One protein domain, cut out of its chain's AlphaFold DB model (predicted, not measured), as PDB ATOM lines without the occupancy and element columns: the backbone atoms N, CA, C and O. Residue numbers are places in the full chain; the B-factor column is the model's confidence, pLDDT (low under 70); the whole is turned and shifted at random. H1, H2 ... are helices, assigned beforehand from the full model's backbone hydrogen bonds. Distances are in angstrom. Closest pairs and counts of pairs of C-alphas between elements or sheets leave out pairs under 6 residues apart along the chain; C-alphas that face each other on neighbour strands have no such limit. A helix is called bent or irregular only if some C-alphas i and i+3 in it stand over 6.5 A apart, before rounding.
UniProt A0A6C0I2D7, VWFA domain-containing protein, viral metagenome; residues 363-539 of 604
ATOM      1  N   ASP A 363      -1.035 -24.634  92.246       89.69
ATOM      2  CA  ASP A 363      -2.065 -25.506  91.689       89.69
ATOM      3  C   ASP A 363      -3.454 -25.163  92.227       89.69
ATOM      4  O   ASP A 363      -4.383 -25.027  91.439       89.69
ATOM      5  N   VAL A 364      -3.614 -24.924  93.534       89.44
ATOM      6  CA  VAL A 364      -4.933 -24.535  94.065       89.44
ATOM      7  C   VAL A 364      -5.359 -23.159  93.543       89.44
ATOM      8  O   VAL A 364      -6.523 -22.967  93.209       89.44
ATOM      9  N   GLN A 365      -4.424 -22.213  93.402       91.44
ATOM     10  CA  GLN A 365      -4.721 -20.908  92.798       91.44
ATOM     11  C   GLN A 365      -5.114 -21.034  91.320       91.44
ATOM     12  O   GLN A 365      -6.048 -20.364  90.882       91.44
ATOM     13  N   LYS A 366      -4.461 -21.924  90.560       93.38
ATOM     14  CA  LYS A 366      -4.842 -22.246  89.178       93.38
ATOM     15  C   LYS A 366      -6.255 -22.829  89.107       93.38
ATOM     16  O   LYS A 366      -7.074 -22.331  88.337       93.38
ATOM     17  N   GLU A 367      -6.582 -23.812  89.945       93.38
ATOM     18  CA  GLU A 367      -7.940 -24.380  90.006       93.38
ATOM     19  C   GLU A 367      -8.973 -23.342  90.485       93.38
ATOM     20  O   GLU A 367     -10.105 -23.336  90.013       93.38
ATOM     21  N   HIS A 368      -8.592 -22.388  91.340       93.00
ATOM     22  CA  HIS A 368      -9.466 -21.271  91.709       93.00
ATOM     23  C   HIS A 368      -9.789 -20.373  90.505       93.00
ATOM     24  O   HIS A 368     -10.948 -20.014  90.289       93.00
ATOM     25  N   LYS A 369      -8.794 -20.059  89.662       95.25
ATOM     26  CA  LYS A 369      -9.038 -19.340  88.401       95.25
ATOM     27  C   LYS A 369      -9.937 -20.141  87.462       95.25
ATOM     28  O   LYS A 369     -10.866 -19.578  86.892       95.25
ATOM     29  N   ARG A 370      -9.715 -21.452  87.338       94.62
ATOM     30  CA  ARG A 370     -10.579 -22.337  86.544       94.62
ATOM     31  C   ARG A 370     -12.017 -22.326  87.036       94.62
ATOM     32  O   ARG A 370     -12.925 -22.180  86.225       94.62
ATOM     33  N   TRP A 371     -12.225 -22.431  88.345       94.44
ATOM     34  CA  TRP A 371     -13.548 -22.326  88.948       94.44
ATOM     35  C   TRP A 371     -14.226 -20.997  88.593       94.44
ATOM     36  O   TRP A 371     -15.369 -20.993  88.137       94.44
ATOM     37  N   ALA A 372     -13.512 -19.873  88.711       95.56
ATOM     38  CA  ALA A 372     -14.041 -18.560  88.345       95.56
ATOM     39  C   ALA A 372     -14.451 -18.477  86.860       95.56
ATOM     40  O   ALA A 372     -15.509 -17.923  86.544       95.56
ATOM     41  N   VAL A 373     -13.656 -19.067  85.959       96.25
ATOM     42  CA  VAL A 373     -13.987 -19.171  84.528       96.25
ATOM     43  C   VAL A 373     -15.230 -20.033  84.322       96.25
ATOM     44  O   VAL A 373     -16.156 -19.597  83.644       96.25
ATOM     45  N   LEU A 374     -15.308 -21.209  84.948       95.25
ATOM     46  CA  LEU A 374     -16.464 -22.106  84.851       95.25
ATOM     47  C   LEU A 374     -17.765 -21.431  85.309       95.25
ATOM     48  O   LEU A 374     -18.787 -21.561  84.633       95.25
ATOM     49  N   VAL A 375     -17.729 -20.669  86.409       95.69
ATOM     50  CA  VAL A 375     -18.882 -19.888  86.895       95.69
ATOM     51  C   VAL A 375     -19.319 -18.869  85.847       95.69
ATOM     52  O   VAL A 375     -20.495 -18.811  85.495       95.69
ATOM     53  N   LEU A 376     -18.375 -18.114  85.282       96.81
ATOM     54  CA  LEU A 376     -18.681 -17.135  84.242       96.81
ATOM     55  C   LEU A 376     -19.269 -17.784  82.983       96.81
ATOM     56  O   LEU A 376     -20.221 -17.263  82.402       96.81
ATOM     57  N   MET A 377     -18.717 -18.919  82.554       95.94
ATOM     58  CA  MET A 377     -19.199 -19.654  81.384       95.94
ATOM     59  C   MET A 377     -20.608 -20.201  81.599       95.94
ATOM     60  O   MET A 377     -21.423 -20.163  80.675       95.94
ATOM     61  N   LYS A 378     -20.920 -20.670  82.811       95.56
ATOM     62  CA  LYS A 378     -22.280 -21.063  83.182       95.56
ATOM     63  C   LYS A 378     -23.240 -19.878  83.118       95.56
ATOM     64  O   LYS A 378     -24.308 -20.009  82.524       95.56
ATOM     65  N   ASP A 379     -22.859 -18.731  83.678       96.06
ATOM     66  CA  ASP A 379     -23.675 -17.513  83.625       96.06
ATOM     67  C   ASP A 379     -23.943 -17.110  82.161       96.06
ATOM     68  O   ASP A 379     -25.088 -16.870  81.769       96.06
ATOM     69  N   ALA A 380     -22.911 -17.143  81.311       96.12
ATOM     70  CA  ALA A 380     -23.022 -16.859  79.881       96.12
ATOM     71  C   ALA A 380     -23.908 -17.875  79.135       96.12
ATOM     72  O   ALA A 380     -24.739 -17.488  78.308       96.12
ATOM     73  N   LYS A 381     -23.783 -19.170  79.448       94.69
ATOM     74  CA  LYS A 381     -24.631 -20.241  78.900       94.69
ATOM     75  C   LYS A 381     -26.099 -20.034  79.278       94.69
ATOM     76  O   LYS A 381     -26.968 -20.145  78.410       94.69
ATOM     77  N   ASN A 382     -26.379 -19.716  80.540       94.06
ATOM     78  CA  ASN A 382     -27.733 -19.461  81.029       94.06
ATOM     79  C   ASN A 382     -28.347 -18.241  80.337       94.06
ATOM     80  O   ASN A 382     -29.455 -18.338  79.808       94.06
ATOM     81  N   LEU A 383     -27.594 -17.139  80.242       95.12
ATOM     82  CA  LEU A 383     -28.013 -15.931  79.530       95.12
ATOM     83  C   LEU A 383     -28.399 -16.236  78.077       95.12
ATOM     84  O   LEU A 383     -29.488 -15.875  77.627       95.12
ATOM     85  N   LYS A 384     -27.525 -16.942  77.347       93.50
ATOM     86  CA  LYS A 384     -27.753 -17.306  75.942       93.50
ATOM     87  C   LYS A 384     -28.924 -18.271  75.761       93.50
ATOM     88  O   LYS A 384     -29.678 -18.126  74.801       93.50
ATOM     89  N   SER A 385     -29.110 -19.207  76.688       90.94
ATOM     90  CA  SER A 385     -30.263 -20.115  76.675       90.94
ATOM     91  C   SER A 385     -31.569 -19.336  76.855       90.94
ATOM     92  O   SER A 385     -32.488 -19.482  76.050       90.94
ATOM     93  N   CYS A 386     -31.630 -18.434  77.844       91.50
ATOM     94  CA  CYS A 386     -32.792 -17.574  78.076       91.50
ATOM     95  C   CYS A 386     -33.095 -16.658  76.883       91.50
ATOM     96  O   CYS A 386     -34.263 -16.469  76.536       91.50
ATOM     97  N   GLU A 387     -32.064 -16.101  76.248       91.50
ATOM     98  CA  GLU A 387     -32.212 -15.274  75.054       91.50
ATOM     99  C   GLU A 387     -32.821 -16.061  73.887       91.50
ATOM    100  O   GLU A 387     -33.802 -15.603  73.302       91.50
ATOM    101  N   GLN A 388     -32.305 -17.255  73.580       87.88
ATOM    102  CA  GLN A 388     -32.837 -18.084  72.493       87.88
ATOM    103  C   GLN A 388     -34.287 -18.517  72.759       87.88
ATOM    104  O   GLN A 388     -35.130 -18.449  71.861       87.88
ATOM    105  N   THR A 389     -34.624 -18.883  74.002       86.56
ATOM    106  CA  THR A 389     -36.017 -19.159  74.386       86.56
ATOM    107  C   THR A 389     -36.902 -17.925  74.191       86.56
ATOM    108  O   THR A 389     -37.997 -18.031  73.637       86.56
ATOM    109  N   HIS A 390     -36.435 -16.736  74.592       88.81
ATOM    110  CA  HIS A 390     -37.183 -15.493  74.406       88.81
ATOM    111  C   HIS A 390     -37.388 -15.163  72.920       88.81
ATOM    112  O   HIS A 390     -38.508 -14.847  72.523       88.81
ATOM    113  N   GLN A 391     -36.354 -15.297  72.086       87.62
ATOM    114  CA  GLN A 391     -36.451 -15.105  70.636       87.62
ATOM    115  C   GLN A 391     -37.485 -16.054  70.013       87.62
ATOM    116  O   GLN A 391     -38.312 -15.619  69.212       87.62
ATOM    117  N   HIS A 392     -37.524 -17.318  70.443       84.50
ATOM    118  CA  HIS A 392     -38.514 -18.287  69.973       84.50
ATOM    119  C   HIS A 392     -39.954 -17.928  70.397       84.50
ATOM    120  O   HIS A 392     -40.895 -17.997  69.597       84.50
ATOM    121  N   MET A 393     -40.143 -17.464  71.638       85.56
ATOM    122  CA  MET A 393     -41.440 -16.957  72.109       85.56
ATOM    123  C   MET A 393     -41.897 -15.710  71.335       85.56
ATOM    124  O   MET A 393     -43.088 -15.538  71.074       85.56
ATOM    125  N   MET A 394     -40.966 -14.838  70.943       86.69
ATOM    126  CA  MET A 394     -41.280 -13.645  70.151       86.69
ATOM    127  C   MET A 394     -41.569 -13.991  68.687       86.69
ATOM    128  O   MET A 394     -42.483 -13.422  68.103       86.69
ATOM    129  N   ALA A 395     -40.869 -14.964  68.098       85.75
ATOM    130  CA  ALA A 395     -41.134 -15.420  66.732       85.75
ATOM    131  C   ALA A 395     -42.519 -16.079  66.583       85.75
ATOM    132  O   ALA A 395     -43.175 -15.930  65.552       85.75
ATOM    133  N   SER A 396     -42.990 -16.776  67.621       83.88
ATOM    134  CA  SER A 396     -44.303 -17.440  67.630       83.88
ATOM    135  C   SER A 396     -45.476 -16.504  67.941       83.88
ATOM    136  O   SER A 396     -46.633 -16.874  67.736       83.88
ATOM    137  N   SER A 397     -45.216 -15.285  68.417       80.75
ATOM    138  CA  SER A 397     -46.252 -14.392  68.920       80.75
ATOM    139  C   SER A 397     -46.244 -13.057  68.159       80.75
ATOM    140  O   SER A 397     -45.213 -12.435  67.950       80.75
ATOM    141  N   HIS A 398     -47.407 -12.586  67.688       79.69
ATOM    142  CA  HIS A 398     -47.547 -11.354  66.879       79.69
ATOM    143  C   HIS A 398     -47.296 -10.038  67.666       79.69
ATOM    144  O   HIS A 398     -47.888  -8.994  67.381       79.69
ATOM    145  N   TRP A 399     -46.434 -10.055  68.683       69.81
ATOM    146  CA  TRP A 399     -46.164  -8.905  69.540       69.81
ATOM    147  C   TRP A 399     -45.092  -8.003  68.924       69.81
ATOM    148  O   TRP A 399     -43.897  -8.221  69.057       69.81
ATOM    149  N   SER A 400     -45.541  -6.931  68.267       62.06
ATOM    150  CA  SER A 400     -44.682  -5.894  67.667       62.06
ATOM    151  C   SER A 400     -44.282  -4.767  68.644       62.06
ATOM    152  O   SER A 400     -43.812  -3.712  68.209       62.06
ATOM    153  N   GLN A 401     -44.488  -4.913  69.955       69.56
ATOM    154  CA  GLN A 401     -44.103  -3.868  70.913       69.56
ATOM    155  C   GLN A 401     -42.690  -4.117  71.453       69.56
ATOM    156  O   GLN A 401     -42.351  -5.243  71.800       69.56
ATOM    157  N   ARG A 402     -41.869  -3.055  71.513       70.19
ATOM    158  CA  ARG A 402     -40.524  -3.078  72.115       70.19
ATOM    159  C   ARG A 402     -40.630  -3.534  73.571       70.19
ATOM    160  O   ARG A 402     -41.106  -2.772  74.411       70.19
ATOM    161  N   ASP A 403     -40.208  -4.764  73.839       76.25
ATOM    162  CA  ASP A 403     -40.236  -5.371  75.168       76.25
ATOM    163  C   ASP A 403     -39.095  -4.788  76.029       76.25
ATOM    164  O   ASP A 403     -37.929  -4.866  75.623       76.25
ATOM    165  N   PRO A 404     -39.383  -4.212  77.213       79.75
ATOM    166  CA  PRO A 404     -38.373  -3.796  78.189       79.75
ATOM    167  C   PRO A 404     -37.297  -4.855  78.479       79.75
ATOM    168  O   PRO A 404     -36.168  -4.490  78.813       79.75
ATOM    169  N   LYS A 405     -37.605  -6.150  78.312       82.88
ATOM    170  CA  LYS A 405     -36.647  -7.253  78.492       82.88
ATOM    171  C   LYS A 405     -35.425  -7.175  77.576       82.88
ATOM    172  O   LYS A 405     -34.348  -7.595  77.989       82.88
ATOM    173  N   GLN A 406     -35.544  -6.590  76.379       81.56
ATOM    174  CA  GLN A 406     -34.401  -6.447  75.464       81.56
ATOM    175  C   GLN A 406     -33.289  -5.567  76.051       81.56
ATOM    176  O   GLN A 406     -32.108  -5.848  75.851       81.56
ATOM    177  N   ASN A 407     -33.650  -4.529  76.813       86.31
ATOM    178  CA  ASN A 407     -32.655  -3.690  77.481       86.31
ATOM    179  C   ASN A 407     -31.942  -4.459  78.604       86.31
ATOM    180  O   ASN A 407     -30.731  -4.324  78.741       86.31
ATOM    181  N   GLY A 408     -32.671  -5.308  79.340       91.88
ATOM    182  CA  GLY A 408     -32.101  -6.154  80.394       91.88
ATOM    183  C   GLY A 408     -31.037  -7.117  79.865       91.88
ATOM    184  O   GLY A 408     -29.916  -7.113  80.363       91.88
ATOM    185  N   PHE A 409     -31.339  -7.851  78.784       92.00
ATOM    186  CA  PHE A 409     -30.364  -8.750  78.153       92.00
ATOM    187  C   PHE A 409     -29.101  -8.014  77.699       92.00
ATOM    188  O   PHE A 409     -27.994  -8.511  77.877       92.00
ATOM    189  N   LYS A 410     -29.242  -6.808  77.136       91.12
ATOM    190  CA  LYS A 410     -28.093  -6.013  76.690       91.12
ATOM    191  C   LYS A 410     -27.189  -5.593  77.853       91.12
ATOM    192  O   LYS A 410     -25.966  -5.650  77.722       91.12
ATOM    193  N   GLU A 411     -27.768  -5.149  78.964       93.38
ATOM    194  CA  GLU A 411     -27.011  -4.771  80.163       93.38
ATOM    195  C   GLU A 411     -26.279  -5.977  80.765       93.38
ATOM    196  O   GLU A 411     -25.092  -5.876  81.078       93.38
ATOM    197  N   GLU A 412     -26.948  -7.128  80.838       95.50
ATOM    198  CA  GLU A 412     -26.380  -8.376  81.353       95.50
ATOM    199  C   GLU A 412     -25.262  -8.927  80.451       95.50
ATOM    200  O   GLU A 412     -24.181  -9.248  80.948       95.50
ATOM    201  N   LYS A 413     -25.450  -8.919  79.119       94.44
ATOM    202  CA  LYS A 413     -24.400  -9.254  78.136       94.44
ATOM    203  C   LYS A 413     -23.150  -8.399  78.355       94.44
ATOM    204  O   LYS A 413     -22.049  -8.929  78.483       94.44
ATOM    205  N   ASN A 414     -23.317  -7.077  78.442       92.81
ATOM    206  CA  ASN A 414     -22.201  -6.152  78.647       92.81
ATOM    207  C   ASN A 414     -21.497  -6.378  79.993       92.81
ATOM    208  O   ASN A 414     -20.273  -6.266  80.073       92.81
ATOM    209  N   ALA A 415     -22.253  -6.694  81.047       95.81
ATOM    210  CA  ALA A 415     -21.691  -7.004  82.356       95.81
ATOM    211  C   ALA A 415     -20.847  -8.289  82.326       95.81
ATOM    212  O   ALA A 415     -19.734  -8.284  82.855       95.81
ATOM    213  N   LEU A 416     -21.328  -9.351  81.667       96.12
ATOM    214  CA  LEU A 416     -20.576 -10.599  81.512       96.12
ATOM    215  C   LEU A 416     -19.328 -10.427  80.646       96.12
ATOM    216  O   LEU A 416     -18.270 -10.918  81.023       96.12
ATOM    217  N   ILE A 417     -19.413  -9.690  79.535       94.25
ATOM    218  CA  ILE A 417     -18.250  -9.398  78.680       94.25
ATOM    219  C   ILE A 417     -17.178  -8.634  79.464       94.25
ATOM    220  O   ILE A 417     -15.992  -8.963  79.380       94.25
ATOM    221  N   ARG A 418     -17.585  -7.635  80.260       95.00
ATOM    222  CA  ARG A 418     -16.663  -6.891  81.124       95.00
ATOM    223  C   ARG A 418     -16.000  -7.817  82.146       95.00
ATOM    224  O   ARG A 418     -14.778  -7.850  82.198       95.00
ATOM    225  N   ARG A 419     -16.786  -8.620  82.875       97.12
ATOM    226  CA  ARG A 419     -16.273  -9.588  83.862       97.12
ATOM    227  C   ARG A 419     -15.324 -10.611  83.226       97.12
ATOM    228  O   ARG A 419     -14.316 -10.954  83.826       97.12
ATOM    229  N   ALA A 420     -15.621 -11.075  82.010       96.00
ATOM    230  CA  ALA A 420     -14.776 -12.018  81.280       96.00
ATOM    231  C   ALA A 420     -13.441 -11.389  80.875       96.00
ATOM    232  O   ALA A 420     -12.404 -12.039  80.963       96.00
ATOM    233  N   THR A 421     -13.467 -10.121  80.463       93.25
ATOM    234  CA  THR A 421     -12.259  -9.364  80.114       93.25
ATOM    235  C   THR A 421     -11.392  -9.124  81.349       93.25
ATOM    236  O   THR A 421     -10.205  -9.424  81.316       93.25
ATOM    237  N   GLU A 422     -11.995  -8.675  82.454       95.69
ATOM    238  CA  GLU A 422     -11.302  -8.463  83.733       95.69
ATOM    239  C   GLU A 422     -10.663  -9.763  84.249       95.69
ATOM    240  O   GLU A 422      -9.479  -9.773  84.576       95.69
ATOM    241  N   LEU A 423     -11.403 -10.880  84.243       96.81
ATOM    242  CA  LEU A 423     -10.889 -12.181  84.684       96.81
ATOM    243  C   LEU A 423      -9.763 -12.703  83.776       96.81
ATOM    244  O   LEU A 423      -8.825 -13.340  84.252       96.81
ATOM    245  N   LYS A 424      -9.831 -12.431  82.469       95.31
ATOM    246  CA  LYS A 424      -8.780 -12.797  81.510       95.31
ATOM    247  C   LYS A 424      -7.479 -12.062  81.830       95.31
ATOM    248  O   LYS A 424      -6.421 -12.687  81.896       95.31
ATOM    249  N   ASP A 425      -7.568 -10.752  82.048       94.94
ATOM    250  CA  ASP A 425      -6.415  -9.916  82.383       94.94
ATOM    251  C   ASP A 425      -5.833 -10.313  83.753       94.94
ATOM    252  O   ASP A 425      -4.618 -10.431  83.892       94.94
ATOM    253  N   GLU A 426      -6.690 -10.636  84.727       96.31
ATOM    254  CA  GLU A 426      -6.296 -11.151  86.045       96.31
ATOM    255  C   GLU A 426      -5.540 -12.490  85.953       96.31
ATOM    256  O   GLU A 426      -4.534 -12.687  86.637       96.31
ATOM    257  N   ILE A 427      -5.997 -13.425  85.109       95.62
ATOM    258  CA  ILE A 427      -5.316 -14.709  84.879       95.62
ATOM    259  C   ILE A 427      -3.946 -14.493  84.235       95.62
ATOM    260  O   ILE A 427      -2.969 -15.123  84.648       95.62
ATOM    261  N   ARG A 428      -3.857 -13.594  83.250       94.75
ATOM    262  CA  ARG A 428      -2.595 -13.259  82.589       94.75
ATOM    263  C   ARG A 428      -1.604 -12.624  83.562       94.75
ATOM    264  O   ARG A 428      -0.460 -13.068  83.632       94.75
ATOM    265  N   GLU A 429      -2.043 -11.637  84.338       96.19
ATOM    266  CA  GLU A 429      -1.215 -10.996  85.360       96.19
ATOM    267  C   GLU A 429      -0.738 -12.023  86.399       96.19
ATOM    268  O   GLU A 429       0.450 -12.072  86.718       96.19
ATOM    269  N   PHE A 430      -1.630 -12.904  86.865       95.31
ATOM    270  CA  PHE A 430      -1.271 -14.010  87.753       95.31
ATOM    271  C   PHE A 430      -0.188 -14.914  87.142       95.31
ATOM    272  O   PHE A 430       0.773 -15.275  87.829       95.31
ATOM    273  N   ALA A 431      -0.312 -15.265  85.860       95.75
ATOM    274  CA  ALA A 431       0.650 -16.118  85.173       95.75
ATOM    275  C   ALA A 431       2.028 -15.445  85.035       95.75
ATOM    276  O   ALA A 431       3.055 -16.072  85.301       95.75
ATOM    277  N   GLU A 432       2.055 -14.156  84.681       95.75
ATOM    278  CA  GLU A 432       3.276 -13.352  84.561       95.75
ATOM    279  C   GLU A 432       3.973 -13.168  85.921       95.75
ATOM    280  O   GLU A 432       5.173 -13.425  86.041       95.75
ATOM    281  N   GLN A 433       3.225 -12.802  86.969       96.12
ATOM    282  CA  GLN A 433       3.755 -12.589  88.324       96.12
ATOM    283  C   GLN A 433       4.388 -13.850  88.925       96.12
ATOM    284  O   GLN A 433       5.350 -13.753  89.689       96.12
ATOM    285  N   ASN A 434       3.868 -15.029  88.577       95.44
ATOM    286  CA  ASN A 434       4.363 -16.313  89.076       95.44
ATOM    287  C   ASN A 434       5.345 -17.008  88.114       95.44
ATOM    288  O   ASN A 434       5.800 -18.110  88.413       95.44
ATOM    289  N   GLY A 435       5.698 -16.384  86.980       96.38
ATOM    290  CA  GLY A 435       6.632 -16.958  86.005       96.38
ATOM    291  C   GLY A 435       6.110 -18.222  85.311       96.38
ATOM    292  O   GLY A 435       6.902 -19.081  84.930       96.38
ATOM    293  N   ILE A 436       4.788 -18.342  85.166       96.06
ATOM    294  CA  ILE A 436       4.074 -19.485  84.572       96.06
ATOM    295  C   ILE A 436       3.189 -19.054  83.393       96.06
ATOM    296  O   ILE A 436       2.163 -19.666  83.121       96.06
ATOM    297  N   ALA A 437       3.588 -18.004  82.668       94.19
ATOM    298  CA  ALA A 437       2.889 -17.527  81.468       94.19
ATOM    299  C   ALA A 437       2.728 -18.613  80.385       94.19
ATOM    300  O   ALA A 437       1.816 -18.539  79.566       94.19
ATOM    301  N   ASP A 438       3.590 -19.637  80.403       92.50
ATOM    302  CA  ASP A 438       3.536 -20.767  79.481       92.50
ATOM    303  C   ASP A 438       2.681 -21.958  79.942       92.50
ATOM    304  O   ASP A 438       2.556 -22.919  79.184       92.50
ATOM    305  N   ASP A 439       2.081 -21.896  81.135       93.50
ATOM    306  CA  ASP A 439       1.218 -22.951  81.680       93.50
ATOM    307  C   ASP A 439      -0.004 -23.188  80.768       93.50
ATOM    308  O   ASP A 439      -0.769 -22.268  80.459       93.50
ATOM    309  N   GLU A 440      -0.161 -24.429  80.292       89.81
ATOM    310  CA  GLU A 440      -1.164 -24.787  79.279       89.81
ATOM    311  C   GLU A 440      -2.590 -24.585  79.793       89.81
ATOM    312  O   GLU A 440      -3.438 -24.076  79.063       89.81
ATOM    313  N   MET A 441      -2.849 -24.910  81.062       92.00
ATOM    314  CA  MET A 441      -4.149 -24.700  81.691       92.00
ATOM    315  C   MET A 441      -4.522 -23.213  81.695       92.00
ATOM    316  O   MET A 441      -5.634 -22.868  81.304       92.00
ATOM    317  N   LEU A 442      -3.613 -22.313  82.082       93.75
ATOM    318  CA  LEU A 442      -3.900 -20.870  82.097       93.75
ATOM    319  C   LEU A 442      -4.114 -20.289  80.687       93.75
ATOM    320  O   LEU A 442      -4.995 -19.441  80.495       93.75
ATOM    321  N   LYS A 443      -3.363 -20.769  79.687       91.62
ATOM    322  CA  LYS A 443      -3.585 -20.432  78.269       91.62
ATOM    323  C   LYS A 443      -4.958 -20.903  77.786       91.62
ATOM    324  O   LYS A 443      -5.671 -20.152  77.113       91.62
ATOM    325  N   ASP A 444      -5.362 -22.107  78.176       89.94
ATOM    326  CA  ASP A 444      -6.669 -22.669  77.844       89.94
ATOM    327  C   ASP A 444      -7.819 -21.883  78.482       89.94
ATOM    328  O   ASP A 444      -8.789 -21.578  77.789       89.94
ATOM    329  N   LEU A 445      -7.683 -21.482  79.750       93.50
ATOM    330  CA  LEU A 445      -8.658 -20.630  80.442       93.50
ATOM    331  C   LEU A 445      -8.785 -19.247  79.792       93.50
ATOM    332  O   LEU A 445      -9.885 -18.727  79.622       93.50
ATOM    333  N   THR A 446      -7.662 -18.654  79.386       94.19
ATOM    334  CA  THR A 446      -7.653 -17.383  78.646       94.19
ATOM    335  C   THR A 446      -8.378 -17.544  77.309       94.19
ATOM    336  O   THR A 446      -9.209 -16.712  76.945       94.19
ATOM    337  N   THR A 447      -8.134 -18.655  76.610       90.38
ATOM    338  CA  THR A 447      -8.827 -19.000  75.361       90.38
ATOM    339  C   THR A 447     -10.334 -19.190  75.586       90.38
ATOM    340  O   THR A 447     -11.131 -18.650  74.819       90.38
ATOM    341  N   ASP A 448     -10.742 -19.891  76.652       93.25
ATOM    342  CA  ASP A 448     -12.151 -20.063  77.052       93.25
ATOM    343  C   ASP A 448     -12.859 -18.714  77.239       93.25
ATOM    344  O   ASP A 448     -13.979 -18.511  76.753       93.25
ATOM    345  N   LEU A 449     -12.190 -17.770  77.908       94.56
ATOM    346  CA  LEU A 449     -12.715 -16.429  78.145       94.56
ATOM    347  C   LEU A 449     -12.838 -15.619  76.858       94.56
ATOM    348  O   LEU A 449     -13.849 -14.944  76.678       94.56
ATOM    349  N   VAL A 450     -11.873 -15.704  75.935       91.56
ATOM    350  CA  VAL A 450     -12.010 -15.020  74.640       91.56
ATOM    351  C   VAL A 450     -13.166 -15.599  73.829       91.56
ATOM    352  O   VAL A 450     -13.956 -14.832  73.278       91.56
ATOM    353  N   VAL A 451     -13.332 -16.927  73.810       91.31
ATOM    354  CA  VAL A 451     -14.497 -17.546  73.160       91.31
ATOM    355  C   VAL A 451     -15.788 -17.003  73.767       91.31
ATOM    356  O   VAL A 451     -16.679 -16.617  73.019       91.31
ATOM    357  N   CYS A 452     -15.882 -16.887  75.095       93.94
ATOM    358  CA  CYS A 452     -17.045 -16.288  75.752       93.94
ATOM    359  C   CYS A 452     -17.268 -14.826  75.346       93.94
ATOM    360  O   CYS A 452     -18.390 -14.455  75.006       93.94
ATOM    361  N   ILE A 453     -16.219 -14.002  75.330       92.88
ATOM    362  CA  ILE A 453     -16.300 -12.588  74.943       92.88
ATOM    363  C   ILE A 453     -16.837 -12.425  73.512       92.88
ATOM    364  O   ILE A 453     -17.680 -11.560  73.278       92.88
ATOM    365  N   CYS A 454     -16.408 -13.276  72.577       90.56
ATOM    366  CA  CYS A 454     -16.872 -13.254  71.186       90.56
ATOM    367  C   CYS A 454     -18.256 -13.902  71.002       90.56
ATOM    368  O   CYS A 454     -19.038 -13.483  70.150       90.56
ATOM    369  N   ALA A 455     -18.577 -14.921  71.801       92.31
ATOM    370  CA  ALA A 455     -19.811 -15.693  71.691       92.31
ATOM    371  C   ALA A 455     -21.018 -15.017  72.360       92.31
ATOM    372  O   ALA A 455     -22.136 -15.164  71.872       92.31
ATOM    373  N   ILE A 456     -20.838 -14.272  73.455       94.31
ATOM    374  CA  ILE A 456     -21.946 -13.600  74.164       94.31
ATOM    375  C   ILE A 456     -22.716 -12.614  73.252       94.31
ATOM    376  O   ILE A 456     -23.953 -12.623  73.290       94.31
ATOM    377  N   PRO A 457     -22.053 -11.781  72.421       91.25
ATOM    378  CA  PRO A 457     -22.734 -10.920  71.453       91.25
ATOM    379  C   PRO A 457     -23.446 -11.681  70.333       91.25
ATOM    380  O   PRO A 457     -24.481 -11.207  69.874       91.25
ATOM    381  N   SER A 458     -22.917 -12.837  69.916       89.88
ATOM    382  CA  SER A 458     -23.446 -13.622  68.793       89.88
ATOM    383  C   SER A 458     -24.838 -14.147  69.103       89.88
ATOM    384  O   SER A 458     -25.012 -14.898  70.063       89.88
ATOM    385  N   ASP A 459     -25.833 -13.783  68.296       82.81
ATOM    386  CA  ASP A 459     -27.223 -14.187  68.517       82.81
ATOM    387  C   ASP A 459     -27.429 -15.689  68.266       82.81
ATOM    388  O   ASP A 459     -27.976 -16.382  69.130       82.81
ATOM    389  N   GLU A 460     -26.913 -16.196  67.144       79.88
ATOM    390  CA  GLU A 460     -27.202 -17.546  66.641       79.88
ATOM    391  C   GLU A 460     -26.275 -18.619  67.229       79.88
ATOM    392  O   GLU A 460     -26.744 -19.643  67.728       79.88
ATOM    393  N   HIS A 461     -24.963 -18.376  67.237       88.81
ATOM    394  CA  HIS A 461     -23.978 -19.437  67.476       88.81
ATOM    395  C   HIS A 461     -23.410 -19.442  68.894       88.81
ATOM    396  O   HIS A 461     -22.899 -20.463  69.354       88.81
ATOM    397  N   GLY A 462     -23.520 -18.326  69.619       91.50
ATOM    398  CA  GLY A 462     -22.822 -18.134  70.889       91.50
ATOM    399  C   GLY A 462     -23.017 -19.264  71.908       91.50
ATOM    400  O   GLY A 462     -22.059 -19.714  72.538       91.50
ATOM    401  N   LEU A 463     -24.243 -19.788  72.021       93.50
ATOM    402  CA  LEU A 463     -24.569 -20.865  72.960       93.50
ATOM    403  C   LEU A 463     -23.776 -22.156  72.689       93.50
ATOM    404  O   LEU A 463     -23.356 -22.827  73.631       93.50
ATOM    405  N   MET A 464     -23.554 -22.496  71.418       92.94
ATOM    406  CA  MET A 464     -22.857 -23.719  70.997       92.94
ATOM    407  C   MET A 464     -21.412 -23.708  71.467       92.94
ATOM    408  O   MET A 464     -20.950 -24.647  72.115       92.94
ATOM    409  N   TYR A 465     -20.728 -22.602  71.181       93.25
ATOM    410  CA  TYR A 465     -19.324 -22.396  71.504       93.25
ATOM    411  C   TYR A 465     -19.106 -22.349  73.015       93.25
ATOM    412  O   TYR A 465     -18.231 -23.048  73.531       93.25
ATOM    413  N   ILE A 466     -19.942 -21.587  73.729       94.69
ATOM    414  CA  ILE A 466     -19.874 -21.489  75.191       94.69
ATOM    415  C   ILE A 466     -20.109 -22.861  75.818       94.69
ATOM    416  O   ILE A 466     -19.316 -23.283  76.654       94.69
ATOM    417  N   ASN A 467     -21.147 -23.595  75.406       93.88
ATOM    418  CA  ASN A 467     -21.430 -24.903  75.991       93.88
ATOM    419  C   ASN A 467     -20.348 -25.940  75.670       93.88
ATOM    420  O   ASN A 467     -19.989 -26.719  76.547       93.88
ATOM    421  N   ALA A 468     -19.821 -25.956  74.445       92.06
ATOM    422  CA  ALA A 468     -18.759 -26.881  74.061       92.06
ATOM    423  C   ALA A 468     -17.480 -26.644  74.879       92.06
ATOM    424  O   ALA A 468     -16.921 -27.587  75.440       92.06
ATOM    425  N   ARG A 469     -17.056 -25.380  75.031       92.12
ATOM    426  CA  ARG A 469     -15.905 -25.030  75.877       92.12
ATOM    427  C   ARG A 469     -16.195 -25.279  77.363       92.12
ATOM    428  O   ARG A 469     -15.336 -25.818  78.052       92.12
ATOM    429  N   PHE A 470     -17.407 -24.981  77.839       93.44
ATOM    430  CA  PHE A 470     -17.823 -25.231  79.225       93.44
ATOM    431  C   PHE A 470     -17.750 -26.721  79.563       93.44
ATOM    432  O   PHE A 470     -17.132 -27.087  80.555       93.44
ATOM    433  N   ARG A 471     -18.305 -27.587  78.705       89.88
ATOM    434  CA  ARG A 471     -18.220 -29.049  78.845       89.88
ATOM    435  C   ARG A 471     -16.777 -29.528  78.834       89.88
ATOM    436  O   ARG A 471     -16.385 -30.257  79.729       89.88
ATOM    437  N   SER A 472     -15.971 -29.073  77.877       88.00
ATOM    438  CA  SER A 472     -14.557 -29.452  77.809       88.00
ATOM    439  C   SER A 472     -13.785 -29.051  79.065       88.00
ATOM    440  O   SER A 472     -12.991 -29.836  79.582       88.00
ATOM    441  N   CYS A 473     -14.017 -27.839  79.576       87.31
ATOM    442  CA  CYS A 473     -13.393 -27.342  80.800       87.31
ATOM    443  C   CYS A 473     -13.902 -28.074  82.051       87.31
ATOM    444  O   CYS A 473     -13.099 -28.401  82.915       87.31
ATOM    445  N   ASN A 474     -15.195 -28.387  82.144       87.25
ATOM    446  CA  ASN A 474     -15.777 -29.089  83.290       87.25
ATOM    447  C   ASN A 474     -15.414 -30.580  83.322       87.25
ATOM    448  O   ASN A 474     -15.015 -31.111  84.353       87.25
ATOM    449  N   ASP A 475     -15.531 -31.254  82.181       82.69
ATOM    450  CA  ASP A 475     -15.393 -32.707  82.081       82.69
ATOM    451  C   ASP A 475     -13.934 -33.146  81.880       82.69
ATOM    452  O   ASP A 475     -13.656 -34.350  81.883       82.69
ATOM    453  N   GLU A 476     -13.012 -32.189  81.727       82.19
ATOM    454  CA  GLU A 476     -11.590 -32.412  81.423       82.19
ATOM    455  C   GLU A 476     -11.392 -33.160  80.099       82.19
ATOM    456  O   GLU A 476     -10.499 -33.993  79.964       82.19
ATOM    457  N   THR A 477     -12.244 -32.885  79.105       77.81
ATOM    458  CA  THR A 477     -12.202 -33.577  77.810       77.81
ATOM    459  C   THR A 477     -11.409 -32.790  76.763       77.81
ATOM    460  O   THR A 477     -11.424 -31.553  76.767       77.81
ATOM    461  N   PRO A 478     -10.762 -33.484  75.805       67.94
ATOM    462  CA  PRO A 478      -9.963 -32.852  74.748       67.94
ATOM    463  C   PRO A 478     -10.802 -32.144  73.669       67.94
ATOM    464  O   PRO A 478     -10.257 -31.570  72.728       67.94
ATOM    465  N   THR A 479     -12.134 -32.182  73.762       67.81
ATOM    466  CA  THR A 479     -13.052 -31.610  72.770       67.81
ATOM    467  C   THR A 479     -13.131 -30.088  72.887       67.81
ATOM    468  O   THR A 479     -14.108 -29.531  73.378       67.81
ATOM    469  N   SER A 480     -12.088 -29.399  72.438       72.88
ATOM    470  CA  SER A 480     -12.074 -27.942  72.322       72.88
ATOM    471  C   SER A 480     -12.724 -27.484  71.015       72.88
ATOM    472  O   SER A 480     -12.690 -28.197  70.022       72.88
ATOM    473  N   VAL A 481     -13.306 -26.282  70.979       80.25
ATOM    474  CA  VAL A 481     -13.741 -25.619  69.731       80.25
ATOM    475  C   VAL A 481     -12.536 -24.924  69.072       80.25
ATOM    476  O   VAL A 481     -11.660 -24.452  69.792       80.25
ATOM    477  N   SER A 482     -12.456 -24.904  67.736       76.81
ATOM    478  CA  SER A 482     -11.266 -24.498  66.963       76.81
ATOM    479  C   SER A 482     -11.624 -23.619  65.778       76.81
ATOM    480  O   SER A 482     -10.846 -22.734  65.447       76.81
ATOM    481  N   ASP A 483     -12.774 -23.853  65.145       80.25
ATOM    482  CA  ASP A 483     -13.265 -22.993  64.080       80.25
ATOM    483  C   ASP A 483     -14.155 -21.900  64.669       80.25
ATOM    484  O   ASP A 483     -15.339 -22.114  64.932       80.25
ATOM    485  N   LEU A 484     -13.568 -20.726  64.903       81.31
ATOM    486  CA  LEU A 484     -14.290 -19.537  65.352       81.31
ATOM    487  C   LEU A 484     -14.835 -18.700  64.183       81.31
ATOM    488  O   LEU A 484     -15.440 -17.671  64.457       81.31
ATOM    489  N   THR A 485     -14.691 -19.141  62.922       80.31
ATOM    490  CA  THR A 485     -15.167 -18.409  61.729       80.31
ATOM    491  C   THR A 485     -16.644 -18.002  61.830       80.31
ATOM    492  O   THR A 485     -16.985 -16.875  61.484       80.31
ATOM    493  N   PRO A 486     -17.556 -18.837  62.368       79.12
ATOM    494  CA  PRO A 486     -18.950 -18.430  62.576       79.12
ATOM    495  C   PRO A 486     -19.139 -17.268  63.567       79.12
ATOM    496  O   PRO A 486     -20.211 -16.675  63.629       79.12
ATOM    497  N   LEU A 487     -18.117 -16.935  64.356       79.38
ATOM    498  CA  LEU A 487     -18.093 -15.776  65.246       79.38
ATOM    499  C   LEU A 487     -17.351 -14.576  64.627       79.38
ATOM    500  O   LEU A 487     -17.296 -13.531  65.276       79.38
ATOM    501  N   ASP A 488     -16.796 -14.690  63.413       74.94
ATOM    502  CA  ASP A 488     -15.807 -13.748  62.860       74.94
ATOM    503  C   ASP A 488     -16.280 -12.297  62.809       74.94
ATOM    504  O   ASP A 488     -15.493 -11.402  63.114       74.94
ATOM    505  N   ASP A 489     -17.548 -12.034  62.492       66.69
ATOM    506  CA  ASP A 489     -18.071 -10.660  62.466       66.69
ATOM    507  C   ASP A 489     -17.933  -9.984  63.844       66.69
ATOM    508  O   ASP A 489     -17.528  -8.822  63.948       66.69
ATOM    509  N   HIS A 490     -18.169 -10.738  64.922       66.94
ATOM    510  CA  HIS A 490     -18.004 -10.267  66.297       66.94
ATOM    511  C   HIS A 490     -16.552 -10.323  66.769       66.94
ATOM    512  O   HIS A 490     -16.122  -9.451  67.525       66.94
ATOM    513  N   VAL A 491     -15.776 -11.311  66.313       68.94
ATOM    514  CA  VAL A 491     -14.337 -11.402  66.595       68.94
ATOM    515  C   VAL A 491     -13.622 -10.188  66.007       68.94
ATOM    516  O   VAL A 491     -12.851  -9.541  66.708       68.94
ATOM    517  N   HIS A 492     -13.908  -9.813  64.759       70.88
ATOM    518  CA  HIS A 492     -13.326  -8.636  64.122       70.88
ATOM    519  C   HIS A 492     -13.731  -7.340  64.826       70.88
ATOM    520  O   HIS A 492     -12.877  -6.481  65.045       70.88
ATOM    521  N   GLU A 493     -14.998  -7.185  65.217       69.81
ATOM    522  CA  GLU A 493     -15.442  -6.026  65.999       69.81
ATOM    523  C   GLU A 493     -14.733  -5.953  67.362       69.81
ATOM    524  O   GLU A 493     -14.232  -4.889  67.743       69.81
ATOM    525  N   TYR A 494     -14.618  -7.078  68.076       67.94
ATOM    526  CA  TYR A 494     -13.901  -7.150  69.347       67.94
ATOM    527  C   TYR A 494     -12.418  -6.823  69.176       67.94
ATOM    528  O   TYR A 494     -11.900  -5.954  69.877       67.94
ATOM    529  N   VAL A 495     -11.734  -7.453  68.219       67.19
ATOM    530  CA  VAL A 495     -10.310  -7.220  67.934       67.19
ATOM    531  C   VAL A 495     -10.061  -5.749  67.587       67.19
ATOM    532  O   VAL A 495      -9.140  -5.133  68.123       67.19
ATOM    533  N   ASN A 496     -10.921  -5.148  66.761       72.56
ATOM    534  CA  ASN A 496     -10.787  -3.749  66.359       72.56
ATOM    535  C   ASN A 496     -11.077  -2.755  67.499       72.56
ATOM    536  O   ASN A 496     -10.487  -1.676  67.526       72.56
ATOM    537  N   SER A 497     -11.985  -3.082  68.425       69.19
ATOM    538  CA  SER A 497     -12.422  -2.170  69.497       69.19
ATOM    539  C   SER A 497     -11.617  -2.288  70.792       69.19
ATOM    540  O   SER A 497     -11.429  -1.291  71.487       69.19
ATOM    541  N   SER A 498     -11.114  -3.480  71.114       59.03
ATOM    542  CA  SER A 498     -10.375  -3.752  72.355       59.03
ATOM    543  C   SER A 498      -8.905  -3.323  72.304       59.03
ATOM    544  O   SER A 498      -8.226  -3.341  73.327       59.03
ATOM    545  N   GLY A 499      -8.392  -2.949  71.125       57.34
ATOM    546  CA  GLY A 499      -6.956  -2.741  70.925       57.34
ATOM    547  C   GLY A 499      -6.150  -4.039  71.035       57.34
ATOM    548  O   GLY A 499      -4.931  -3.987  71.192       57.34
ATOM    549  N   TYR A 500      -6.822  -5.195  70.964       54.78
ATOM    550  CA  TYR A 500      -6.199  -6.509  70.997       54.78
ATOM    551  C   TYR A 500      -5.321  -6.696  69.759       54.78
ATOM    552  O   TYR A 500      -5.799  -6.913  68.645       54.78
ATOM    553  N   VAL A 501      -4.007  -6.581  69.945       53.56
ATOM    554  CA  VAL A 501      -3.036  -6.849  68.887       53.56
ATOM    555  C   VAL A 501      -2.892  -8.363  68.783       53.56
ATOM    556  O   VAL A 501      -2.216  -8.983  69.594       53.56
ATOM    557  N   CYS A 502      -3.511  -8.948  67.757       50.31
ATOM    558  CA  CYS A 502      -3.502 -10.385  67.420       50.31
ATOM    559  C   CYS A 502      -2.089 -10.960  67.109       50.31
ATOM    560  O   CYS A 502      -1.961 -12.018  66.504       50.31
ATOM    561  N   GLY A 503      -1.019 -10.223  67.431       43.59
ATOM    562  CA  GLY A 503       0.362 -10.513  67.047       43.59
ATOM    563  C   GLY A 503       1.059 -11.569  67.906       43.59
ATOM    564  O   GLY A 503       1.913 -12.267  67.367       43.59
ATOM    565  N   ASP A 504       0.668 -11.718  69.177       44.31
ATOM    566  CA  ASP A 504       1.265 -12.707  70.096       44.31
ATOM    567  C   ASP A 504       0.321 -13.887  70.383       44.31
ATOM    568  O   ASP A 504       0.764 -15.029  70.477       44.31
ATOM    569  N   ASP A 505      -0.989 -13.635  70.403       48.78
ATOM    570  CA  ASP A 505      -2.025 -14.653  70.544       48.78
ATOM    571  C   ASP A 505      -2.715 -14.836  69.193       48.78
ATOM    572  O   ASP A 505      -3.638 -14.093  68.843       48.78
ATOM    573  N   GLN A 506      -2.259 -15.817  68.409       49.62
ATOM    574  CA  GLN A 506      -2.966 -16.244  67.206       49.62
ATOM    575  C   GLN A 506      -4.318 -16.844  67.614       49.62
ATOM    576  O   GLN A 506      -4.477 -18.054  67.696       49.62
ATOM    577  N   LEU A 507      -5.321 -16.000  67.842       45.41
ATOM    578  CA  LEU A 507      -6.704 -16.432  68.051       45.41
ATOM    579  C   LEU A 507      -7.262 -17.162  66.824       45.41
ATOM    580  O   LEU A 507      -8.100 -18.048  66.948       45.41
ATOM    581  N   PHE A 508      -6.715 -16.844  65.647       40.91
ATOM    582  CA  PHE A 508      -6.939 -17.576  64.401       40.91
ATOM    583  C   PHE A 508      -6.152 -18.903  64.318       40.91
ATOM    584  O   PHE A 508      -6.388 -19.684  63.404       40.91
ATOM    585  N   SER A 509      -5.244 -19.184  65.265       41.12
ATOM    586  CA  SER A 509      -4.549 -20.472  65.433       41.12
ATOM    587  C   SER A 509      -4.685 -21.043  66.861       41.12
ATOM    588  O   SER A 509      -3.865 -21.806  67.373       41.12
ATOM    589  N   CYS A 510      -5.869 -20.861  67.458       41.19
ATOM    590  CA  CYS A 510      -6.413 -21.917  68.324       41.19
ATOM    591  C   CYS A 510      -6.398 -23.283  67.590       41.19
ATOM    592  O   CYS A 510      -6.348 -24.329  68.229       41.19
ATOM    593  N   GLY A 511      -6.383 -23.263  66.248       37.47
ATOM    594  CA  GLY A 511      -5.835 -24.312  65.393       37.47
ATOM    595  C   GLY A 511      -4.395 -24.031  64.944       37.47
ATOM    596  O   GLY A 511      -4.168 -23.714  63.777       37.47
ATOM    597  N   GLY A 512      -3.405 -24.241  65.821       37.69
ATOM    598  CA  GLY A 512      -2.116 -24.763  65.349       37.69
ATOM    599  C   GLY A 512      -2.376 -26.007  64.487       37.69
ATOM    600  O   GLY A 512      -3.477 -26.564  64.559       37.69
ATOM    601  N   ASP A 513      -1.420 -26.428  63.645       42.97
ATOM    602  CA  ASP A 513      -1.575 -27.639  62.816       42.97
ATOM    603  C   ASP A 513      -2.290 -28.717  63.642       42.97
ATOM    604  O   ASP A 513      -1.877 -28.968  64.769       42.97
ATOM    605  N   ASN A 514      -3.417 -29.266  63.168       43.34
ATOM    606  CA  ASN A 514      -4.352 -30.055  63.989       43.34
ATOM    607  C   ASN A 514      -3.667 -31.212  64.735       43.34
ATOM    608  O   ASN A 514      -4.175 -31.680  65.752       43.34
ATOM    609  N   ARG A 515      -2.493 -31.640  64.257       44.00
ATOM    610  CA  ARG A 515      -1.551 -32.466  65.014       44.00
ATOM    611  C   ARG A 515      -1.259 -31.872  66.393       44.00
ATOM    612  O   ARG A 515      -1.518 -32.528  67.386       44.00
ATOM    613  N   GLU A 516      -0.773 -30.644  66.482       45.12
ATOM    614  CA  GLU A 516      -0.471 -29.952  67.735       45.12
ATOM    615  C   GLU A 516      -1.706 -29.765  68.626       45.12
ATOM    616  O   GLU A 516      -1.597 -29.992  69.818       45.12
ATOM    617  N   ALA A 517      -2.895 -29.461  68.089       43.84
ATOM    618  CA  ALA A 517      -4.123 -29.384  68.897       43.84
ATOM    619  C   ALA A 517      -4.577 -30.755  69.451       43.84
ATOM    620  O   ALA A 517      -5.071 -30.823  70.572       43.84
ATOM    621  N   LEU A 518      -4.372 -31.847  68.699       42.66
ATOM    622  CA  LEU A 518      -4.554 -33.227  69.177       42.66
ATOM    623  C   LEU A 518      -3.457 -33.663  70.166       42.66
ATOM    624  O   LEU A 518      -3.689 -34.577  70.952       42.66
ATOM    625  N   TYR A 519      -2.271 -33.046  70.112       46.31
ATOM    626  CA  TYR A 519      -1.128 -33.343  70.987       46.31
ATOM    627  C   TYR A 519      -0.983 -32.386  72.177       46.31
ATOM    628  O   TYR A 519      -0.191 -32.686  73.071       46.31
ATOM    629  N   ARG A 520      -1.718 -31.265  72.215       50.56
ATOM    630  CA  ARG A 520      -1.809 -30.387  73.385       50.56
ATOM    631  C   ARG A 520      -2.499 -31.183  74.480       50.56
ATOM    632  O   ARG A 520      -3.724 -31.298  74.518       50.56
ATOM    633  N   GLN A 521      -1.686 -31.769  75.351       48.84
ATOM    634  CA  GLN A 521      -2.170 -32.311  76.603       48.84
ATOM    635  C   GLN A 521      -2.798 -31.142  77.351       48.84
ATOM    636  O   GLN A 521      -2.156 -30.125  77.570       48.84
ATOM    637  N   ARG A 522      -4.065 -31.250  77.750       52.41
ATOM    638  CA  ARG A 522      -4.533 -30.357  78.809       52.41
ATOM    639  C   ARG A 522      -3.727 -30.712  80.048       52.41
ATOM    640  O   ARG A 522      -3.868 -31.821  80.570       52.41
ATOM    641  N   SER A 523      -2.846 -29.807  80.472       41.94
ATOM    642  CA  SER A 523      -2.004 -29.982  81.651       41.94
ATOM    643  C   SER A 523      -2.892 -30.216  82.876       41.94
ATOM    644  O   SER A 523      -3.427 -29.274  83.457       41.94
ATOM    645  N   GLY A 524      -3.102 -31.480  83.244       44.31
ATOM    646  CA  GLY A 524      -3.879 -31.833  84.431       44.31
ATOM    647  C   GLY A 524      -4.366 -33.276  84.505       44.31
ATOM    648  O   GLY A 524      -4.408 -33.825  85.602       44.31
ATOM    649  N   ALA A 525      -4.700 -33.914  83.382       46.00
ATOM    650  CA  ALA A 525      -5.297 -35.254  83.396       46.00
ATOM    651  C   ALA A 525      -5.320 -35.888  81.994       46.00
ATOM    652  O   ALA A 525      -6.388 -36.169  81.452       46.00
ATOM    653  N   GLY A 526      -4.161 -36.087  81.361       48.03
ATOM    654  CA  GLY A 526      -4.119 -36.819  80.093       48.03
ATOM    655  C   GLY A 526      -4.521 -38.276  80.318       48.03
ATOM    656  O   GLY A 526      -3.763 -39.022  80.928       48.03
ATOM    657  N   ASN A 527      -5.706 -38.678  79.854       62.91
ATOM    658  CA  ASN A 527      -6.065 -40.090  79.807       62.91
ATOM    659  C   ASN A 527      -5.408 -40.702  78.567       62.91
ATOM    660  O   ASN A 527      -5.834 -40.430  77.442       62.91
ATOM    661  N   ALA A 528      -4.409 -41.568  78.758       67.25
ATOM    662  CA  ALA A 528      -3.713 -42.207  77.645       67.25
ATOM    663  C   ALA A 528      -4.663 -43.017  76.743       67.25
ATOM    664  O   ALA A 528      -4.379 -43.207  75.559       67.25
ATOM    665  N   ALA A 529      -5.802 -43.484  77.263       65.00
ATOM    666  CA  ALA A 529      -6.845 -44.127  76.474       65.00
ATOM    667  C   ALA A 529      -7.594 -43.134  75.569       65.00
ATOM    668  O   ALA A 529      -7.878 -43.481  74.421       65.00
ATOM    669  N   TYR A 530      -7.868 -41.908  76.035       71.94
ATOM    670  CA  TYR A 530      -8.454 -40.858  75.189       71.94
ATOM    671  C   TYR A 530      -7.475 -40.441  74.098       71.94
ATOM    672  O   TYR A 530      -7.862 -40.393  72.935       71.94
ATOM    673  N   ASP A 531      -6.208 -40.220  74.449       72.00
ATOM    674  CA  ASP A 531      -5.181 -39.795  73.495       72.00
ATOM    675  C   ASP A 531      -4.918 -40.875  72.442       72.00
ATOM    676  O   ASP A 531      -4.844 -40.590  71.246       72.00
ATOM    677  N   ASN A 532      -4.824 -42.144  72.856       69.06
ATOM    678  CA  ASN A 532      -4.657 -43.248  71.916       69.06
ATOM    679  C   ASN A 532      -5.866 -43.394  70.996       69.06
ATOM    680  O   ASN A 532      -5.674 -43.564  69.793       69.06
ATOM    681  N   MET A 533      -7.086 -43.294  71.530       74.25
ATOM    682  CA  MET A 533      -8.293 -43.377  70.713       74.25
ATOM    683  C   MET A 533      -8.382 -42.199  69.746       74.25
ATOM    684  O   MET A 533      -8.503 -42.413  68.545       74.25
ATOM    685  N   ALA A 534      -8.236 -40.968  70.233       73.12
ATOM    686  CA  ALA A 534      -8.251 -39.775  69.397       73.12
ATOM    687  C   ALA A 534      -7.183 -39.855  68.298       73.12
ATOM    688  O   ALA A 534      -7.474 -39.580  67.138       73.12
ATOM    689  N   ARG A 535      -5.973 -40.327  68.622       74.94
ATOM    690  CA  ARG A 535      -4.890 -40.509  67.649       74.94
ATOM    691  C   ARG A 535      -5.213 -41.555  66.587       74.94
ATOM    692  O   ARG A 535      -4.920 -41.312  65.422       74.94
ATOM    693  N   VAL A 536      -5.772 -42.705  66.962       69.69
ATOM    694  CA  VAL A 536      -6.171 -43.751  66.001       69.69
ATOM    695  C   VAL A 536      -7.269 -43.226  65.073       69.69
ATOM    696  O   VAL A 536      -7.221 -43.461  63.872       69.69
ATOM    697  N   MET A 537      -8.205 -42.446  65.611       70.12
ATOM    698  CA  MET A 537      -9.355 -41.922  64.869       70.12
ATOM    699  C   MET A 537      -9.050 -40.706  63.994       70.12
ATOM    700  O   MET A 537      -9.767 -40.439  63.030       70.12
ATOM    701  N   SER A 538      -8.003 -39.957  64.330       68.38
ATOM    702  CA  SER A 538      -7.577 -38.777  63.576       68.38
ATOM    703  C   SER A 538      -6.500 -39.079  62.532       68.38
ATOM    704  O   SER A 538      -6.105 -38.171  61.803       68.38
ATOM    705  N   GLN A 539      -6.013 -40.321  62.436       71.56
ATOM    706  CA  GLN A 539      -5.133 -40.720  61.338       71.56
ATOM    707  C   GLN A 539      -5.922 -40.702  60.025       71.56
ATOM    708  O   GLN A 539      -6.949 -41.365  59.885       71.56
TER     709      GLN A 539
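This is residues 363 to 539 of the 604 residues of the protein "VWFA domain-containing protein" of viral metagenome (UniProt A0A6C0I2D7). Four helices, H1 to H4, form an up-and-down bundle in which the long hairpin of H1 and H2 reaches past the shorter H3 and H4, and its tip, residues 395 to 402, sticks out at one end. H5 crosses the last residues of H3 from outside the bundle, while the small helices H6 and H7 lie away from the other helices, toward the end opposite that tip. The printed part has 177 residues with seven named helices, H1 to H7 in chain order, and no named strand; its class is all helix. It is compact, with a radius of gyration of the C-alphas of 17.6 A, and spans 55 by 39 by 30 A.

H1, residues 363 to 396, and H2, residues 405 to 433, are a helical hairpin: they touch, closest at the C-alphas of Lys 369 and Ile 427, 6.9 A apart, at a shallow tilt of 18 degrees, opposite ways. H3, residues 440 to 455, is the hub, touching four other helices. It touches H2 most closely at the C-alphas of Ile 417 and Ile 453, 5.3 A apart, and they run opposite ways as a hairpin. H1 touches H3 with residues 366 to 380 alone, closest at the C-alphas of Arg 370 and Leu 445, 6.6 A apart, the same way. H4, residues 462 to 475, makes a hairpin with H3, closest at the C-alphas of Ala 455 and Gly 462, 4.0 A apart. H1 also touches H4, with the C-alphas of Lys 384 and Leu 463 closest at 5.6 A; the tilt of 33 degrees is only just short of steep. H2 and H4 are apart. H5, residues 485 to 498, touches residues 454 to 455 of H3 alone, closest at the C-alphas of Cys 454 and Val 491, 5.6 A apart, and is about perpendicular to H3 at 85 degrees. H6, residues 514 to 519, and H7, residues 528 to 538, are a hairpin that only just touches, with 3 pairs of C-alphas within 8 A, the closest being those of Leu 518 and Arg 535 at 7.4 A. Every O i to N i+4 pair is within hydrogen-bond range in H1, H2, H3, H4, H6 and H7; in H5 8 of 10 are.

H1 begins at C-alpha 363, (-2.065, -25.506, 91.689), and is 49.3 A long. H2 is 41.9 A long and H3 22.1 A. H4 begins at C-alpha 462, (-22.822, -18.134, 70.889). H5 is irregular: C-alphas 486 and 489 are 7.8 A apart. H7 ends at C-alpha 538, (-7.577, -38.777, 63.576).

The two C-alphas farthest apart, those of His 398 and Gly 435, are 57.7 A from each other. The printed part has no cut. The link from H5 to H6, 15 residues, is long, and its residues 499 to 504 stand free. The mean pLDDT of the printed part is 80.0; 47 residues are under 70, among them residues 497 to 529.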